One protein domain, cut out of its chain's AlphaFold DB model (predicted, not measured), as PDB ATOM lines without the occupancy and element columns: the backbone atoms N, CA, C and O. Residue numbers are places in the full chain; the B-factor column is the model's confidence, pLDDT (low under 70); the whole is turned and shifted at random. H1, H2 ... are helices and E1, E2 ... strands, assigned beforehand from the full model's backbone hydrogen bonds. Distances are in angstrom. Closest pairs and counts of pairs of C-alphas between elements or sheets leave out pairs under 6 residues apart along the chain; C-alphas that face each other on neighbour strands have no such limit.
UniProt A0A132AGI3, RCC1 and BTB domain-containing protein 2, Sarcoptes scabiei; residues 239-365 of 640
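This is residues 239 to 365 of the 640 residues of the protein "RCC1 and BTB domain-containing protein 2" of Sarcoptes scabiei (UniProt A0A132AGI3). Two small, twisted sheets of four strands each, E2 E3 E4 E5 and E6 E7 E8 E9, are partly face to face, meeting mainly where E2 and E3 lie by E6 and spreading apart towards E5 and E9. Strand E1 lies at one end of the long axis, near E5, while helix H1 covers the second sheet's face that is turned away from the first sheet, and residues 357 to 365 stick out beyond it. The printed part has 127 residues, with nine named strands and then one named helix along the chain; in each sheet the strands follow one another in chain order, all antiparallel, and the class is mixed, helices and strands. The whole is compact, with a radius of gyration of the C-alphas of 15.4 A, and only just flat, spanning 47 by 37 by 21 A.

E1, residues 240 to 247, pairs with no named strand. Its closest C-alphas to E5, residues 289 to 295, are those of Ile 244 and Lys 289, 7.1 A apart. E2, residues 254 to 261, E3, residues 267 to 273, E4, residues 278 to 284, and E5 form a meander, each strand the antiparallel neighbour of the one before. Within hydrogen-bond range are N 258 and O 270 at 2.9 A between E2 and E3, N 281 and O 269 at 2.8 A between E3 and E4, and N 293 and O 280 at 2.8 A between E4 and E5. This sheet is strongly twisted. The second meander is E6, residues 301 to 306, E7, residues 312 to 316, E8, residues 321 to 324, and E9, residues 337 to 340. Here N 313 and O 305 are 2.8 A apart, N 322 and O 314 2.9 A, and N 323 and O 338 2.9 A, each within hydrogen-bond range. The two sheets form a sandwich, two sheets face to face: the parts that face each other are 9.7 A centre to centre, with best planes 29 degrees apart. The closest C-alphas of E2 and E6 are those of Leu 260 and Ser 306, 6.5 A apart; those of E3 and E6 are Leu 272 and Ile 304, 7.0 A apart. H1, residues 345 to 360, is on one face of the sheet E6 E7 E8 E9, an arrangement in two layers, at a height over the sheet of 9.7 A. It lies only just over E8 alone, as 2 of its C-alphas fall on E7 and 2 on E9 against 6 on E8, and runs slantwise to the strands, at 33 degrees to E8 on the local plane. The closest C-alphas of E8 and H1 are those of Val 321 and Ala 348, 6.4 A apart. In H1 every O i to N i+4 pair is within hydrogen-bond range. H1 is not on the sheet E2 E3 E4 E5.

E1 begins at C-alpha 240, (18.226, -24.975, -29.134), and is 21.6 A long. E2 measures 20.2 A, E3 20.1 A, E4 19.1 A and E5 18.5 A. E6, 14.2 A, starts the second sheet at C-alpha 301, (26.360, -44.791, -4.529). E7, E8 and E9 are shorter. H1 is 22.4 A long and ends at C-alpha 360, (13.899, -55.944, -29.745).

The two C-alphas farthest apart are those of Gly 251 and Asn 365, 51.8 A. The printed part has no cut. The link E8 to E9, residues 325 to 336, is long; the link E1 to E2 is short, and the other links are tight. Residues 357 to 365, of which 357 to 360 belong to H1, stand free. The mean pLDDT of the printed part is 72.3, with residues 250 to 251, 307 to 310 and 325 to 365 under 70.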
ATOM      1  N   GLU A 239      17.478 -28.884 -30.671       83.56
ATOM      2  CA  GLU A 239      17.929 -27.897 -31.674       83.56
ATOM      3  C   GLU A 239      18.189 -26.473 -31.121       83.56
ATOM      4  O   GLU A 239      18.715 -25.619 -31.831       83.56
ATOM      5  N   THR A 240      17.929 -26.229 -29.833       88.88
ATOM      6  CA  THR A 240      18.226 -24.975 -29.134       88.88
ATOM      7  C   THR A 240      19.663 -24.992 -28.623       88.88
ATOM      8  O   THR A 240      20.023 -25.838 -27.800       88.88
ATOM      9  N   VAL A 241      20.483 -24.037 -29.069       91.38
ATOM     10  CA  VAL A 241      21.850 -23.856 -28.556       91.38
ATOM     11  C   VAL A 241      21.792 -23.433 -27.088       91.38
ATOM     12  O   VAL A 241      21.137 -22.451 -26.740       91.38
ATOM     13  N   VAL A 242      22.504 -24.159 -26.229       92.00
ATOM     14  CA  VAL A 242      22.648 -23.862 -24.802       92.00
ATOM     15  C   VAL A 242      24.080 -23.446 -24.481       92.00
ATOM     16  O   VAL A 242      25.043 -23.967 -25.043       92.00
ATOM     17  N   ASN A 243      24.215 -22.513 -23.542       92.56
ATOM     18  CA  ASN A 243      25.478 -22.151 -22.907       92.56
ATOM     19  C   ASN A 243      25.178 -21.751 -21.456       92.56
ATOM     20  O   ASN A 243      24.738 -20.635 -21.185       92.56
ATOM     21  N   ILE A 244      25.320 -22.705 -20.538       92.06
ATOM     22  CA  ILE A 244      24.979 -22.567 -19.124       92.06
ATOM     23  C   ILE A 244      26.272 -22.500 -18.318       92.06
ATOM     24  O   ILE A 244      27.003 -23.485 -18.229       92.06
ATOM     25  N   HIS A 245      26.504 -21.360 -17.671       93.00
ATOM     26  CA  HIS A 245      27.472 -21.220 -16.588       93.00
ATOM     27  C   HIS A 245      26.690 -21.017 -15.283       93.00
ATOM     28  O   HIS A 245      26.008 -20.008 -15.108       93.00
ATOM     29  N   GLN A 246      26.740 -21.999 -14.379       92.44
ATOM     30  CA  GLN A 246      25.971 -21.979 -13.131       92.44
ATOM     31  C   GLN A 246      26.760 -22.627 -11.985       92.44
ATOM     32  O   GLN A 246      27.462 -23.616 -12.173       92.44
ATOM     33  N   LYS A 247      26.597 -22.113 -10.763       92.31
ATOM     34  CA  LYS A 247      27.001 -22.816  -9.539       92.31
ATOM     35  C   LYS A 247      25.858 -23.715  -9.061       92.31
ATOM     36  O   LYS A 247      24.744 -23.234  -8.866       92.31
ATOM     37  N   LEU A 248      26.128 -25.001  -8.850       89.50
ATOM     38  CA  LEU A 248      25.141 -25.945  -8.325       89.50
ATOM     39  C   LEU A 248      25.048 -25.851  -6.795       89.50
ATOM     40  O   LEU A 248      26.055 -25.942  -6.088       89.50
ATOM     41  N   GLU A 249      23.824 -25.700  -6.287       74.69
ATOM     42  CA  GLU A 249      23.507 -25.593  -4.857       74.69
ATOM     43  C   GLU A 249      23.499 -26.967  -4.162       74.69
ATOM     44  O   GLU A 249      22.496 -27.415  -3.616       74.69
ATOM     45  N   GLU A 250      24.638 -27.664  -4.182       67.25
ATOM     46  CA  GLU A 250      24.832 -28.872  -3.373       67.25
ATOM     47  C   GLU A 250      25.469 -28.557  -2.013       67.25
ATOM     48  O   GLU A 250      26.513 -27.908  -1.930       67.25
ATOM     49  N   GLY A 251      24.912 -29.136  -0.944       66.06
ATOM     50  CA  GLY A 251      25.475 -29.095   0.414       66.06
ATOM     51  C   GLY A 251      26.751 -29.930   0.621       66.06
ATOM     52  O   GLY A 251      27.188 -30.107   1.759       66.06
ATOM     53  N   SER A 252      27.346 -30.484  -0.444       80.00
ATOM     54  CA  SER A 252      28.680 -31.093  -0.420       80.00
ATOM     55  C   SER A 252      29.371 -31.007  -1.795       80.00
ATOM     56  O   SER A 252      28.763 -30.617  -2.791       80.00
ATOM     57  N   LYS A 253      30.671 -31.318  -1.867       89.81
ATOM     58  CA  LYS A 253      31.451 -31.265  -3.120       89.81
ATOM     59  C   LYS A 253      30.993 -32.395  -4.060       89.81
ATOM     60  O   LYS A 253      30.932 -33.552  -3.649       89.81
ATOM     61  N   ILE A 254      30.711 -32.078  -5.325       91.69
ATOM     62  CA  ILE A 254      30.410 -33.088  -6.355       91.69
ATOM     63  C   ILE A 254      31.664 -33.941  -6.587       91.69
ATOM     64  O   ILE A 254      32.757 -33.391  -6.727       91.69
ATOM     65  N   LYS A 255      31.509 -35.266  -6.633       87.44
ATOM     66  CA  LYS A 255      32.558 -36.255  -6.925       87.44
ATOM     67  C   LYS A 255      32.623 -36.565  -8.424       87.44
ATOM     68  O   LYS A 255      33.714 -36.638  -8.977       87.44
ATOM     69  N   LYS A 256      31.464 -36.741  -9.065       88.56
ATOM     70  CA  LYS A 256      31.315 -37.092 -10.487       88.56
ATOM     71  C   LYS A 256      30.020 -36.499 -11.038       88.56
ATOM     72  O   LYS A 256      29.070 -36.310 -10.283       88.56
ATOM     73  N   ILE A 257      29.968 -36.226 -12.337       90.06
ATOM     74  CA  ILE A 257      28.747 -35.788 -13.023       90.06
ATOM     75  C   ILE A 257      28.738 -36.338 -14.450       90.06
ATOM     76  O   ILE A 257      29.778 -36.360 -15.102       90.06
ATOM     77  N   ILE A 258      27.590 -36.817 -14.923       88.56
ATOM     78  CA  ILE A 258      27.433 -37.398 -16.265       88.56
ATOM     79  C   ILE A 258      26.252 -36.759 -16.998       88.56
ATOM     80  O   ILE A 258      25.261 -36.374 -16.375       88.56
ATOM     81  N   ILE A 259      26.351 -36.676 -18.325       87.31
ATOM     82  CA  ILE A 259      25.256 -36.257 -19.205       87.31
ATOM     83  C   ILE A 259      24.411 -37.490 -19.563       87.31
ATOM     84  O   ILE A 259      24.946 -38.538 -19.930       87.31
ATOM     85  N   LEU A 260      23.087 -37.353 -19.481       84.50
ATOM     86  CA  LEU A 260      22.103 -38.315 -19.974       84.50
ATOM     87  C   LEU A 260      21.336 -37.671 -21.133       84.50
ATOM     88  O   LEU A 260      20.516 -36.782 -20.912       84.50
ATOM     89  N   GLU A 261      21.598 -38.104 -22.365       78.44
ATOM     90  CA  GLU A 261      20.827 -37.675 -23.538       78.44
ATOM     91  C   GLU A 261      19.650 -38.618 -23.807       78.44
ATOM     92  O   GLU A 261      19.784 -39.842 -23.715       78.44
ATOM     93  N   TYR A 262      18.505 -38.046 -24.184       77.44
ATOM     94  CA  TYR A 262      17.273 -38.776 -24.476       77.44
ATOM     95  C   TYR A 262      16.980 -38.820 -25.981       77.44
ATOM     96  O   TYR A 262      17.279 -37.891 -26.731       77.44
ATOM     97  N   LEU A 263      16.315 -39.890 -26.433       71.19
ATOM     98  CA  LEU A 263      15.953 -40.088 -27.848       71.19
ATOM     99  C   LEU A 263      14.953 -39.044 -28.390       71.19
ATOM    100  O   LEU A 263      14.788 -38.934 -29.600       71.19
ATOM    101  N   ASN A 264      14.297 -38.275 -27.514       74.06
ATOM    102  CA  ASN A 264      13.442 -37.131 -27.863       74.06
ATOM    103  C   ASN A 264      14.231 -35.804 -27.997       74.06
ATOM    104  O   ASN A 264      13.630 -34.730 -28.025       74.06
ATOM    105  N   GLY A 265      15.567 -35.865 -28.019       76.81
ATOM    106  CA  GLY A 265      16.462 -34.716 -28.159       76.81
ATOM    107  C   GLY A 265      16.691 -33.901 -26.881       76.81
ATOM    108  O   GLY A 265      17.499 -32.969 -26.925       76.81
ATOM    109  N   ASP A 266      16.023 -34.242 -25.774       81.69
ATOM    110  CA  ASP A 266      16.208 -33.638 -24.446       81.69
ATOM    111  C   ASP A 266      17.472 -34.167 -23.738       81.69
ATOM    112  O   ASP A 266      18.111 -35.115 -24.211       81.69
ATOM    113  N   ALA A 267      17.822 -33.593 -22.584       84.69
ATOM    114  CA  ALA A 267      18.920 -34.082 -21.748       84.69
ATOM    115  C   ALA A 267      18.718 -33.817 -20.242       84.69
ATOM    116  O   ALA A 267      17.937 -32.961 -19.823       84.69
ATOM    117  N   ALA A 268      19.472 -34.535 -19.412       87.81
ATOM    118  CA  ALA A 268      19.625 -34.268 -17.983       87.81
ATOM    119  C   ALA A 268      21.090 -34.442 -17.561       87.81
ATOM    120  O   ALA A 268      21.866 -35.125 -18.232       87.81
ATOM    121  N   LEU A 269      21.463 -33.852 -16.426       90.00
ATOM    122  CA  LEU A 269      22.722 -34.154 -15.745       90.00
ATOM    123  C   LEU A 269      22.438 -35.018 -14.516       90.00
ATOM    124  O   LEU A 269      21.468 -34.775 -13.801       90.00
ATOM    125  N   LEU A 270      23.310 -35.983 -14.239       89.88
ATOM    126  CA  LEU A 270      23.262 -36.796 -13.027       89.88
ATOM    127  C   LEU A 270      24.571 -36.609 -12.255       89.88
ATOM    128  O   LEU A 270      25.634 -36.974 -12.759       89.88
ATOM    129  N   SER A 271      24.508 -36.027 -11.056       92.00
ATOM    130  CA  SER A 271      25.660 -35.892 -10.159       92.00
ATOM    131  C   SER A 271      25.730 -37.038  -9.148       92.00
ATOM    132  O   SER A 271      24.726 -37.662  -8.805       92.00
ATOM    133  N   LEU A 272      26.939 -37.283  -8.652       90.94
ATOM    134  CA  LEU A 272      27.236 -38.031  -7.435       90.94
ATOM    135  C   LEU A 272      28.181 -37.176  -6.593       90.94
ATOM    136  O   LEU A 272      29.178 -36.671  -7.119       90.94
ATOM    137  N   ASN A 273      27.922 -37.038  -5.294       91.12
ATOM    138  CA  ASN A 273      28.755 -36.251  -4.384       91.12
ATOM    139  C   ASN A 273      29.538 -37.107  -3.372       91.12
ATOM    140  O   ASN A 273      29.338 -38.316  -3.268       91.12
ATOM    141  N   TYR A 274      30.467 -36.491  -2.631       87.81
ATOM    142  CA  TYR A 274      31.290 -37.202  -1.633       87.81
ATOM    143  C   TYR A 274      30.515 -37.650  -0.375       87.81
ATOM    144  O   TYR A 274      31.110 -38.243   0.518       87.81
ATOM    145  N   ARG A 275      29.203 -37.392  -0.291       88.38
ATOM    146  CA  ARG A 275      28.290 -37.985   0.703       88.38
ATOM    147  C   ARG A 275      27.455 -39.132   0.123       88.38
ATOM    148  O   ARG A 275      26.476 -39.535   0.741       88.38
ATOM    149  N   HIS A 276      27.832 -39.648  -1.050       87.19
ATOM    150  CA  HIS A 276      27.180 -40.774  -1.730       87.19
ATOM    151  C   HIS A 276      25.722 -40.499  -2.148       87.19
ATOM    152  O   HIS A 276      24.980 -41.417  -2.504       87.19
ATOM    153  N   GLN A 277      25.331 -39.220  -2.142       88.19
ATOM    154  CA  GLN A 277      24.043 -38.722  -2.615       88.19
ATOM    155  C   GLN A 277      24.137 -38.411  -4.109       88.19
ATOM    156  O   GLN A 277      25.166 -37.918  -4.585       88.19
ATOM    157  N   MET A 278      23.048 -38.648  -4.835       88.94
ATOM    158  CA  MET A 278      22.935 -38.337  -6.258       88.94
ATOM    159  C   MET A 278      21.891 -37.249  -6.488       88.94
ATOM    160  O   MET A 278      20.848 -37.263  -5.839       88.94
ATOM    161  N   HIS A 279      22.134 -36.338  -7.429       89.00
ATOM    162  CA  HIS A 279      21.137 -35.348  -7.847       89.00
ATOM    163  C   HIS A 279      20.901 -35.425  -9.354       89.00
ATOM    164  O   HIS A 279      21.844 -35.509 -10.142       89.00
ATOM    165  N   VAL A 280      19.633 -35.367  -9.756       88.94
ATOM    166  CA  VAL A 280      19.227 -35.145 -11.148       88.94
ATOM    167  C   VAL A 280      19.066 -33.649 -11.353       88.94
ATOM    168  O   VAL A 280      18.366 -32.999 -10.579       88.94
ATOM    169  N   TYR A 281      19.649 -33.113 -12.421       88.62
ATOM    170  CA  TYR A 281      19.374 -31.759 -12.885       88.62
ATOM    171  C   TYR A 281      18.729 -31.803 -14.266       88.62
ATOM    172  O   TYR A 281      19.327 -32.295 -15.226       88.62
ATOM    173  N   LYS A 282      17.514 -31.261 -14.379       83.25
ATOM    174  CA  LYS A 282      16.801 -31.176 -15.660       83.25
ATOM    175  C   LYS A 282      17.286 -29.967 -16.462       83.25
ATOM    176  O   LYS A 282      17.365 -28.861 -15.925       83.25
ATOM    177  N   LEU A 283      17.573 -30.166 -17.749       80.62
ATOM    178  CA  LEU A 283      18.064 -29.109 -18.634       80.62
ATOM    179  C   LEU A 283      16.920 -28.310 -19.263       80.62
ATOM    180  O   LEU A 283      16.394 -28.634 -20.328       80.62
ATOM    181  N   ASN A 284      16.539 -27.218 -18.603       75.75
ATOM    182  CA  ASN A 284      15.546 -26.301 -19.145       75.75
ATOM    183  C   ASN A 284      16.181 -25.344 -20.174       75.75
ATOM    184  O   ASN A 284      16.613 -24.238 -19.854       75.75
ATOM    185  N   HIS A 285      16.185 -25.782 -21.434       72.94
ATOM    186  CA  HIS A 285      16.659 -25.032 -22.602       72.94
ATOM    187  C   HIS A 285      15.906 -23.708 -22.863       72.94
ATOM    188  O   HIS A 285      16.434 -22.865 -23.577       72.94
ATOM    189  N   HIS A 286      14.724 -23.480 -22.268       72.00
ATOM    190  CA  HIS A 286      14.039 -22.178 -22.332       72.00
ATOM    191  C   HIS A 286      14.532 -21.189 -21.262       72.00
ATOM    192  O   HIS A 286      14.563 -19.988 -21.509       72.00
ATOM    193  N   SER A 287      14.877 -21.660 -20.056       74.75
ATOM    194  CA  SER A 287      15.257 -20.781 -18.935       74.75
ATOM    195  C   SER A 287      16.765 -20.618 -18.743       74.75
ATOM    196  O   SER A 287      17.184 -19.776 -17.950       74.75
ATOM    197  N   GLY A 288      17.577 -21.457 -19.397       73.88
ATOM    198  CA  GLY A 288      19.031 -21.501 -19.222       73.88
ATOM    199  C   GLY A 288      19.486 -21.950 -17.827       73.88
ATOM    200  O   GLY A 288      20.675 -21.879 -17.530       73.88
ATOM    201  N   LYS A 289      18.566 -22.399 -16.959       80.25
ATOM    202  CA  LYS A 289      18.856 -22.794 -15.574       80.25
ATOM    203  C   LYS A 289      18.738 -24.298 -15.372       80.25
ATOM    204  O   LYS A 289      17.773 -24.933 -15.801       80.25
ATOM    205  N   LEU A 290      19.689 -24.836 -14.620       85.06
ATOM    206  CA  LEU A 290      19.680 -26.191 -14.090       85.06
ATOM    207  C   LEU A 290      19.039 -26.195 -12.700       85.06
ATOM    208  O   LEU A 290      19.544 -25.570 -11.766       85.06
ATOM    209  N   VAL A 291      17.924 -26.914 -12.570       80.56
ATOM    210  CA  VAL A 291      17.224 -27.137 -11.296       80.56
ATOM    211  C   VAL A 291      17.499 -28.567 -10.850       80.56
ATOM    212  O   VAL A 291      17.245 -29.502 -11.609       80.56
ATOM    213  N   GLY A 292      18.057 -28.719  -9.649       82.00
ATOM    214  CA  GLY A 292      18.452 -30.007  -9.084       82.00
ATOM    215  C   GLY A 292      17.394 -30.608  -8.167       82.00
ATOM    216  O   GLY A 292      16.779 -29.895  -7.377       82.00
ATOM    217  N   LYS A 293      17.236 -31.931  -8.224       86.06
ATOM    218  CA  LYS A 293      16.443 -32.729  -7.284       86.06
ATOM    219  C   LYS A 293      17.298 -33.869  -6.731       86.06
ATOM    220  O   LYS A 293      17.997 -34.542  -7.487       86.06
ATOM    221  N   LEU A 294      17.244 -34.081  -5.415       85.31
ATOM    222  CA  LEU A 294      17.882 -35.222  -4.754       85.31
ATOM    223  C   LEU A 294      17.224 -36.521  -5.233       85.31
ATOM    224  O   LEU A 294      16.010 -36.685  -5.105       85.31
ATOM    225  N   LEU A 295      18.030 -37.430  -5.778       84.62
ATOM    226  CA  LEU A 295      17.585 -38.719  -6.284       84.62
ATOM    227  C   LEU A 295      17.804 -39.791  -5.216       84.62
ATOM    228  O   LEU A 295      18.938 -40.168  -4.913       84.62
ATOM    229  N   PHE A 296      16.709 -40.293  -4.651       79.75
ATOM    230  CA  PHE A 296      16.759 -41.377  -3.679       79.75
ATOM    231  C   PHE A 296      17.005 -42.720  -4.374       79.75
ATOM    232  O   PHE A 296      16.333 -43.080  -5.341       79.75
ATOM    233  N   ILE A 297      17.973 -43.468  -3.852       76.31
ATOM    234  CA  ILE A 297      18.364 -44.805  -4.305       76.31
ATOM    235  C   ILE A 297      18.439 -45.739  -3.094       76.31
ATOM    236  O   ILE A 297      18.681 -45.291  -1.975       76.31
ATOM    237  N   HIS A 298      18.231 -47.039  -3.303       70.50
ATOM    238  CA  HIS A 298      18.076 -48.013  -2.210       70.50
ATOM    239  C   HIS A 298      19.358 -48.294  -1.402       70.50
ATOM    240  O   HIS A 298      19.292 -48.938  -0.359       70.50
ATOM    241  N   GLU A 299      20.523 -47.869  -1.891       79.00
ATOM    242  CA  GLU A 299      21.826 -48.081  -1.257       79.00
ATOM    243  C   GLU A 299      22.798 -46.972  -1.704       79.00
ATOM    244  O   GLU A 299      22.768 -46.624  -2.889       79.00
ATOM    245  N   PRO A 300      23.662 -46.430  -0.820       83.75
ATOM    246  CA  PRO A 300      24.632 -45.387  -1.165       83.75
ATOM    247  C   PRO A 300      25.454 -45.688  -2.424       83.75
ATOM    248  O   PRO A 300      25.947 -46.802  -2.627       83.75
ATOM    249  N   ALA A 301      25.618 -44.676  -3.279       86.00
ATOM    250  CA  ALA A 301      26.360 -44.791  -4.529       86.00
ATOM    251  C   ALA A 301      27.864 -44.560  -4.316       86.00
ATOM    252  O   ALA A 301      28.293 -43.519  -3.824       86.00
ATOM    253  N   SER A 302      28.687 -45.510  -4.751       84.19
ATOM    254  CA  SER A 302      30.139 -45.342  -4.846       84.19
ATOM    255  C   SER A 302      30.561 -44.700  -6.174       84.19
ATOM    256  O   SER A 302      31.491 -43.890  -6.171       84.19
ATOM    257  N   ASP A 303      29.880 -44.997  -7.289       81.12
ATOM    258  CA  ASP A 303      30.186 -44.442  -8.617       81.12
ATOM    259  C   ASP A 303      28.982 -44.485  -9.592       81.12
ATOM    260  O   ASP A 303      28.057 -45.276  -9.398       81.12
ATOM    261  N   ILE A 304      28.992 -43.654 -10.647       84.69
ATOM    262  CA  ILE A 304      27.919 -43.524 -11.660       84.69
ATOM    263  C   ILE A 304      28.448 -43.486 -13.104       84.69
ATOM    264  O   ILE A 304      29.527 -42.952 -13.359       84.69
ATOM    265  N   TYR A 305      27.694 -44.039 -14.061       79.50
ATOM    266  CA  TYR A 305      28.081 -44.128 -15.482       79.50
ATOM    267  C   TYR A 305      26.863 -44.050 -16.416       79.50
ATOM    268  O   TYR A 305      25.800 -44.570 -16.084       79.50
ATOM    269  N   SER A 306      27.017 -43.449 -17.596       75.44
ATOM    270  CA  SER A 306      25.969 -43.313 -18.622       75.44
ATOM    271  C   SER A 306      26.030 -44.429 -19.679       75.44
ATOM    272  O   SER A 306      26.885 -45.316 -19.646       75.44
ATOM    273  N   SER A 307      25.092 -44.403 -20.629       68.25
ATOM    274  CA  SER A 307      25.104 -45.223 -21.843       68.25
ATOM    275  C   SER A 307      24.439 -44.489 -23.007       68.25
ATOM    276  O   SER A 307      23.641 -43.578 -22.792       68.25
ATOM    277  N   ASP A 308      24.693 -44.955 -24.232       55.16
ATOM    278  CA  ASP A 308      24.209 -44.374 -25.499       55.16
ATOM    279  C   ASP A 308      22.669 -44.281 -25.656       55.16
ATOM    280  O   ASP A 308      22.176 -43.860 -26.703       55.16
ATOM    281  N   HIS A 309      21.886 -44.758 -24.680       57.16
ATOM    282  CA  HIS A 309      20.434 -44.971 -24.781       57.16
ATOM    283  C   HIS A 309      19.661 -44.420 -23.565       57.16
ATOM    284  O   HIS A 309      18.687 -45.026 -23.121       57.16
ATOM    285  N   SER A 310      20.091 -43.284 -23.003       63.47
ATOM    286  CA  SER A 310      19.527 -42.612 -21.806       63.47
ATOM    287  C   SER A 310      19.570 -43.389 -20.479       63.47
ATOM    288  O   SER A 310      19.184 -42.866 -19.433       63.47
ATOM    289  N   SER A 311      20.054 -44.630 -20.505       73.81
ATOM    290  CA  SER A 311      20.177 -45.503 -19.337       73.81
ATOM    291  C   SER A 311      21.479 -45.242 -18.588       73.81
ATOM    292  O   SER A 311      22.498 -44.933 -19.209       73.81
ATOM    293  N   PHE A 312      21.470 -45.428 -17.269       78.88
ATOM    294  CA  PHE A 312      22.640 -45.229 -16.417       78.88
ATOM    295  C   PHE A 312      22.842 -46.371 -15.418       78.88
ATOM    296  O   PHE A 312      21.918 -47.108 -15.067       78.88
ATOM    297  N   PHE A 313      24.085 -46.514 -14.974       82.12
ATOM    298  CA  PHE A 313      24.542 -47.508 -14.013       82.12
ATOM    299  C   PHE A 313      24.978 -46.806 -12.732       82.12
ATOM    300  O   PHE A 313      25.694 -45.804 -12.786       82.12
ATOM    301  N   VAL A 314      24.590 -47.368 -11.592       82.88
ATOM    302  CA  VAL A 314      25.033 -46.950 -10.261       82.88
ATOM    303  C   VAL A 314      25.753 -48.127  -9.620       82.88
ATOM    304  O   VAL A 314      25.186 -49.211  -9.495       82.88
ATOM    305  N   VAL A 315      27.007 -47.921  -9.226       81.88
ATOM    306  CA  VAL A 315      27.786 -48.892  -8.452       81.88
ATOM    307  C   VAL A 315      27.605 -48.541  -6.980       81.88
ATOM    308  O   VAL A 315      28.094 -47.504  -6.537       81.88
ATOM    309  N   CYS A 316      26.894 -49.359  -6.214       83.50
ATOM    310  CA  CYS A 316      26.631 -49.103  -4.795       83.50
ATOM    311  C   CYS A 316      27.797 -49.559  -3.901       83.50
ATOM    312  O   CYS A 316      28.657 -50.322  -4.341       83.50
ATOM    313  N   GLU A 317      27.847 -49.110  -2.644       82.50
ATOM    314  CA  GLU A 317      28.978 -49.387  -1.738       82.50
ATOM    315  C   GLU A 317      29.170 -50.870  -1.369       82.50
ATOM    316  O   GLU A 317      30.306 -51.304  -1.178       82.50
ATOM    317  N   SER A 318      28.124 -51.708  -1.374       77.81
ATOM    318  CA  SER A 318      28.298 -53.174  -1.265       77.81
ATOM    319  C   SER A 318      28.959 -53.806  -2.507       77.81
ATOM    320  O   SER A 318      29.318 -54.993  -2.517       77.81
ATOM    321  N   GLY A 319      29.128 -53.017  -3.568       70.38
ATOM    322  CA  GLY A 319      29.634 -53.404  -4.876       70.38
ATOM    323  C   GLY A 319      28.561 -53.914  -5.838       70.38
ATOM    324  O   GLY A 319      28.918 -54.342  -6.926       70.38
ATOM    325  N   LYS A 320      27.268 -53.903  -5.484       73.00
ATOM    326  CA  LYS A 320      26.184 -54.187  -6.450       73.00
ATOM    327  C   LYS A 320      26.196 -53.144  -7.567       73.00
ATOM    328  O   LYS A 320      26.404 -51.964  -7.291       73.00
ATOM    329  N   VAL A 321      25.866 -53.546  -8.794       71.69
ATOM    330  CA  VAL A 321      25.540 -52.591  -9.863       71.69
ATOM    331  C   VAL A 321      24.032 -52.583 -10.103       71.69
ATOM    332  O   VAL A 321      23.441 -53.604 -10.474       71.69
ATOM    333  N   ILE A 322      23.419 -51.420  -9.891       77.06
ATOM    334  CA  ILE A 322      22.018 -51.134 -10.201       77.06
ATOM    335  C   ILE A 322      21.955 -50.434 -11.561       77.06
ATOM    336  O   ILE A 322      22.767 -49.558 -11.860       77.06
ATOM    337  N   ILE A 323      20.999 -50.834 -12.394       76.44
ATOM    338  CA  ILE A 323      20.827 -50.322 -13.754       76.44
ATOM    339  C   ILE A 323      19.465 -49.639 -13.858       76.44
ATOM    340  O   ILE A 323      18.444 -50.248 -13.535       76.44
ATOM    341  N   TYR A 324      19.461 -48.401 -14.345       77.06
ATOM    342  CA  TYR A 324      18.282 -47.557 -14.508       77.06
ATOM    343  C   TYR A 324      18.047 -47.268 -15.992       77.06
ATOM    344  O   TYR A 324      18.929 -46.763 -16.686       77.06
ATOM    345  N   LYS A 325      16.856 -47.612 -16.494       67.25
ATOM    346  CA  LYS A 325      16.539 -47.611 -17.933       67.25
ATOM    347  C   LYS A 325      16.479 -46.221 -18.568       67.25
ATOM    348  O   LYS A 325      17.038 -46.017 -19.643       67.25
ATOM    349  N   SER A 326      15.790 -45.295 -17.918       67.75
ATOM    350  CA  SER A 326      15.768 -43.868 -18.233       67.75
ATOM    351  C   SER A 326      15.182 -43.124 -17.034       67.75
ATOM    352  O   SER A 326      14.566 -43.736 -16.153       67.75
ATOM    353  N   LEU A 327      15.316 -41.802 -17.036       66.62
ATOM    354  CA  LEU A 327      14.378 -40.957 -16.300       66.62
ATOM    355  C   LEU A 327      13.108 -40.740 -17.144       66.62
ATOM    356  O   LEU A 327      13.048 -41.164 -18.307       66.62
ATOM    357  N   ASP A 328      12.086 -40.128 -16.564       63.03
ATOM    358  CA  ASP A 328      10.931 -39.606 -17.286       63.03
ATOM    359  C   ASP A 328      11.043 -38.110 -17.598       63.03
ATOM    360  O   ASP A 328      12.061 -37.459 -17.365       63.03
ATOM    361  N   ASP A 329       9.965 -37.581 -18.165       57.09
ATOM    362  CA  ASP A 329       9.824 -36.193 -18.573       57.09
ATOM    363  C   ASP A 329       9.762 -35.216 -17.376       57.09
ATOM    364  O   ASP A 329       9.914 -34.012 -17.581       57.09
ATOM    365  N   GLU A 330       9.599 -35.687 -16.132       56.16
ATOM    366  CA  GLU A 330       9.725 -34.887 -14.899       56.16
ATOM    367  C   GLU A 330      11.119 -35.011 -14.254       56.16
ATOM    368  O   GLU A 330      11.555 -34.095 -13.556       56.16
ATOM    369  N   GLY A 331      11.858 -36.079 -14.571       56.09
ATOM    370  CA  GLY A 331      13.181 -36.396 -14.026       56.09
ATOM    371  C   GLY A 331      13.175 -37.555 -13.022       56.09
ATOM    372  O   GLY A 331      14.211 -37.839 -12.424       56.09
ATOM    373  N   GLU A 332      12.040 -38.236 -12.846       61.28
ATOM    374  CA  GLU A 332      11.906 -39.403 -11.974       61.28
ATOM    375  C   GLU A 332      12.418 -40.683 -12.643       61.28
ATOM    376  O   GLU A 332      12.438 -40.817 -13.865       61.28
ATOM    377  N   ILE A 333      12.817 -41.672 -11.842       58.69
ATOM    378  CA  ILE A 333      13.253 -42.985 -12.340       58.69
ATOM    379  C   ILE A 333      12.064 -43.746 -12.953       58.69
ATOM    380  O   ILE A 333      11.128 -44.110 -12.240       58.69
ATOM    381  N   ARG A 334      12.129 -44.108 -14.247       53.00
ATOM    382  CA  ARG A 334      11.145 -45.046 -14.822       53.00
ATOM    383  C   ARG A 334      11.421 -46.487 -14.377       53.00
ATOM    384  O   ARG A 334      12.555 -46.957 -14.358       53.00
ATOM    385  N   PHE A 335      10.332 -47.189 -14.058       48.31
ATOM    386  CA  PHE A 335      10.225 -48.368 -13.180       48.31
ATOM    387  C   PHE A 335      10.889 -49.699 -13.621       48.31
ATOM    388  O   PHE A 335      10.460 -50.766 -13.183       48.31
ATOM    389  N   GLU A 336      11.942 -49.681 -14.441       54.94
ATOM    390  CA  GLU A 336      12.789 -50.860 -14.694       54.94
ATOM    391  C   GLU A 336      14.173 -50.667 -14.062       54.94
ATOM    392  O   GLU A 336      15.142 -50.291 -14.724       54.94
ATOM    393  N   VAL A 337      14.228 -50.934 -12.753       62.34
ATOM    394  CA  VAL A 337      15.448 -50.987 -11.937       62.34
ATOM    395  C   VAL A 337      15.956 -52.428 -11.918       62.34
ATOM    396  O   VAL A 337      15.317 -53.303 -11.336       62.34
ATOM    397  N   ILE A 338      17.100 -52.701 -12.545       64.56
ATOM    398  CA  ILE A 338      17.693 -54.047 -12.563       64.56
ATOM    399  C   ILE A 338      18.842 -54.083 -11.553       64.56
ATOM    400  O   ILE A 338      19.861 -53.422 -11.746       64.56
ATOM    401  N   VAL A 339      18.681 -54.861 -10.480       63.28
ATOM    402  CA  VAL A 339      19.695 -55.015  -9.425       63.28
ATOM    403  C   VAL A 339      20.533 -56.259  -9.700       63.28
ATOM    404  O   VAL A 339      20.087 -57.395  -9.528       63.28
ATOM    405  N   THR A 340      21.777 -56.057 -10.118       59.53
ATOM    406  CA  THR A 340      22.698 -57.165 -10.393       59.53
ATOM    407  C   THR A 340      23.575 -57.463  -9.176       59.53
ATOM    408  O   THR A 340      24.013 -56.551  -8.477       59.53
ATOM    409  N   ASN A 341      23.874 -58.745  -8.925       56.09
ATOM    410  CA  ASN A 341      24.889 -59.124  -7.931       56.09
ATOM    411  C   ASN A 341      26.312 -59.138  -8.529       56.09
ATOM    412  O   ASN A 341      27.246 -59.558  -7.850       56.09
ATOM    413  N   THR A 342      26.502 -58.733  -9.795       52.19
ATOM    414  CA  THR A 342      27.859 -58.534 -10.323       52.19
ATOM    415  C   THR A 342      28.445 -57.242  -9.764       52.19
ATOM    416  O   THR A 342      27.740 -56.243  -9.635       52.19
ATOM    417  N   LYS A 343      29.744 -57.282  -9.454       57.00
ATOM    418  CA  LYS A 343      30.544 -56.105  -9.080       57.00
ATOM    419  C   LYS A 343      31.268 -55.468 -10.270       57.00
ATOM    420  O   LYS A 343      31.955 -54.465 -10.126       57.00
ATOM    421  N   SER A 344      31.109 -56.058 -11.455       53.47
ATOM    422  CA  SER A 344      31.676 -55.587 -12.715       53.47
ATOM    423  C   SER A 344      30.621 -54.815 -13.502       53.47
ATOM    424  O   SER A 344      29.612 -55.373 -13.942       53.47
ATOM    425  N   ILE A 345      30.874 -53.523 -13.726       54.88
ATOM    426  CA  ILE A 345      30.015 -52.681 -14.567       54.88
ATOM    427  C   ILE A 345      29.990 -53.143 -16.030       54.88
ATOM    428  O   ILE A 345      28.962 -53.023 -16.697       54.88
ATOM    429  N   VAL A 346      31.081 -53.738 -16.522       50.56
ATOM    430  CA  VAL A 346      31.139 -54.335 -17.864       50.56
ATOM    431  C   VAL A 346      30.088 -55.442 -17.990       50.56
ATOM    432  O   VAL A 346      29.365 -55.501 -18.984       50.56
ATOM    433  N   ASP A 347      29.931 -56.269 -16.956       52.75
ATOM    434  CA  ASP A 347      28.948 -57.354 -16.940       52.75
ATOM    435  C   ASP A 347      27.522 -56.862 -16.681       52.75
ATOM    436  O   ASP A 347      26.589 -57.342 -17.323       52.75
ATOM    437  N   ALA A 348      27.337 -55.830 -15.855       58.56
ATOM    438  CA  ALA A 348      26.039 -55.167 -15.714       58.56
ATOM    439  C   ALA A 348      25.562 -54.552 -17.046       58.56
ATOM    440  O   ALA A 348      24.405 -54.720 -17.438       58.56
ATOM    441  N   SER A 349      26.466 -53.908 -17.792       55.84
ATOM    442  CA  SER A 349      26.192 -53.339 -19.117       55.84
ATOM    443  C   SER A 349      25.875 -54.412 -20.165       55.84
ATOM    444  O   SER A 349      24.937 -54.253 -20.954       55.84
ATOM    445  N   ARG A 350      26.568 -55.561 -20.126       54.41
ATOM    446  CA  ARG A 350      26.228 -56.743 -20.941       54.41
ATOM    447  C   ARG A 350      24.830 -57.270 -20.618       54.41
ATOM    448  O   ARG A 350      24.020 -57.392 -21.535       54.41
ATOM    449  N   LEU A 351      24.521 -57.532 -19.343       55.72
ATOM    450  CA  LEU A 351      23.204 -58.009 -18.898       55.72
ATOM    451  C   LEU A 351      22.084 -57.061 -19.352       55.72
ATOM    452  O   LEU A 351      21.065 -57.506 -19.888       55.72
ATOM    453  N   TYR A 352      22.307 -55.750 -19.228       57.34
ATOM    454  CA  TYR A 352      21.371 -54.734 -19.696       57.34
ATOM    455  C   TYR A 352      21.140 -54.793 -21.212       57.34
ATOM    456  O   TYR A 352      20.001 -54.916 -21.672       57.34
ATOM    457  N   ARG A 353      22.219 -54.775 -22.007       52.94
ATOM    458  CA  ARG A 353      22.143 -54.816 -23.478       52.94
ATOM    459  C   ARG A 353      21.572 -56.146 -23.998       52.94
ATOM    460  O   ARG A 353      20.883 -56.149 -25.017       52.94
ATOM    461  N   ILE A 354      21.769 -57.257 -23.280       50.12
ATOM    462  CA  ILE A 354      21.111 -58.547 -23.554       50.12
ATOM    463  C   ILE A 354      19.600 -58.464 -23.294       50.12
ATOM    464  O   ILE A 354      18.826 -58.956 -24.116       50.12
ATOM    465  N   ARG A 355      19.148 -57.813 -22.210       51.84
ATOM    466  CA  ARG A 355      17.708 -57.629 -21.948       51.84
ATOM    467  C   ARG A 355      17.055 -56.706 -22.982       51.84
ATOM    468  O   ARG A 355      15.996 -57.053 -23.497       51.84
ATOM    469  N   LEU A 356      17.713 -55.607 -23.369       51.38
ATOM    470  CA  LEU A 356      17.267 -54.767 -24.491       51.38
ATOM    471  C   LEU A 356      17.126 -55.588 -25.784       51.38
ATOM    472  O   LEU A 356      16.085 -55.511 -26.437       51.38
ATOM    473  N   ARG A 357      18.107 -56.449 -26.108       44.50
ATOM    474  CA  ARG A 357      17.991 -57.405 -27.226       44.50
ATOM    475  C   ARG A 357      16.810 -58.370 -27.055       44.50
ATOM    476  O   ARG A 357      16.071 -58.539 -28.015       44.50
ATOM    477  N   LYS A 358      16.563 -58.963 -25.873       40.75
ATOM    478  CA  LYS A 358      15.386 -59.841 -25.648       40.75
ATOM    479  C   LYS A 358      14.050 -59.114 -25.941       40.75
ATOM    480  O   LYS A 358      13.118 -59.772 -26.387       40.75
ATOM    481  N   HIS A 359      13.962 -57.786 -25.781       39.44
ATOM    482  CA  HIS A 359      12.775 -57.003 -26.175       39.44
ATOM    483  C   HIS A 359      12.732 -56.606 -27.665       39.44
ATOM    484  O   HIS A 359      11.647 -56.601 -28.247       39.44
ATOM    485  N   SER A 360      13.866 -56.299 -28.310       32.28
ATOM    486  CA  SER A 360      13.899 -55.944 -29.745       32.28
ATOM    487  C   SER A 360      13.898 -57.151 -30.697       32.28
ATOM    488  O   SER A 360      13.481 -57.026 -31.849       32.28
ATOM    489  N   LEU A 361      14.282 -58.341 -30.221       33.09
ATOM    490  CA  LEU A 361      14.318 -59.593 -30.993       33.09
ATOM    491  C   LEU A 361      12.941 -60.113 -31.444       33.09
ATOM    492  O   LEU A 361      12.884 -61.037 -32.250       33.09
ATOM    493  N   ASN A 362      11.838 -59.494 -31.016       35.50
ATOM    494  CA  ASN A 362      10.507 -59.760 -31.576       35.50
ATOM    495  C   ASN A 362      10.351 -59.291 -33.042       35.50
ATOM    496  O   ASN A 362       9.314 -59.564 -33.645       35.50
ATOM    497  N   LEU A 363      11.341 -58.590 -33.615       33.88
ATOM    498  CA  LEU A 363      11.285 -58.041 -34.978       33.88
ATOM    499  C   LEU A 363      12.443 -58.442 -35.915       33.88
ATOM    500  O   LEU A 363      12.357 -58.120 -37.098       33.88
ATOM    501  N   VAL A 364      13.499 -59.136 -35.456       29.83
ATOM    502  CA  VAL A 364      14.654 -59.495 -36.316       29.83
ATOM    503  C   VAL A 364      15.170 -60.928 -36.084       29.83
ATOM    504  O   VAL A 364      15.741 -61.235 -35.043       29.83
ATOM    505  N   ASN A 365      15.004 -61.740 -37.132       36.22
ATOM    506  CA  ASN A 365      15.659 -62.999 -37.533       36.22
ATOM    507  C   ASN A 365      15.876 -64.135 -36.503       36.22
ATOM    508  O   ASN A 365      16.736 -64.085 -35.625       36.22
TER     509      ASN A 365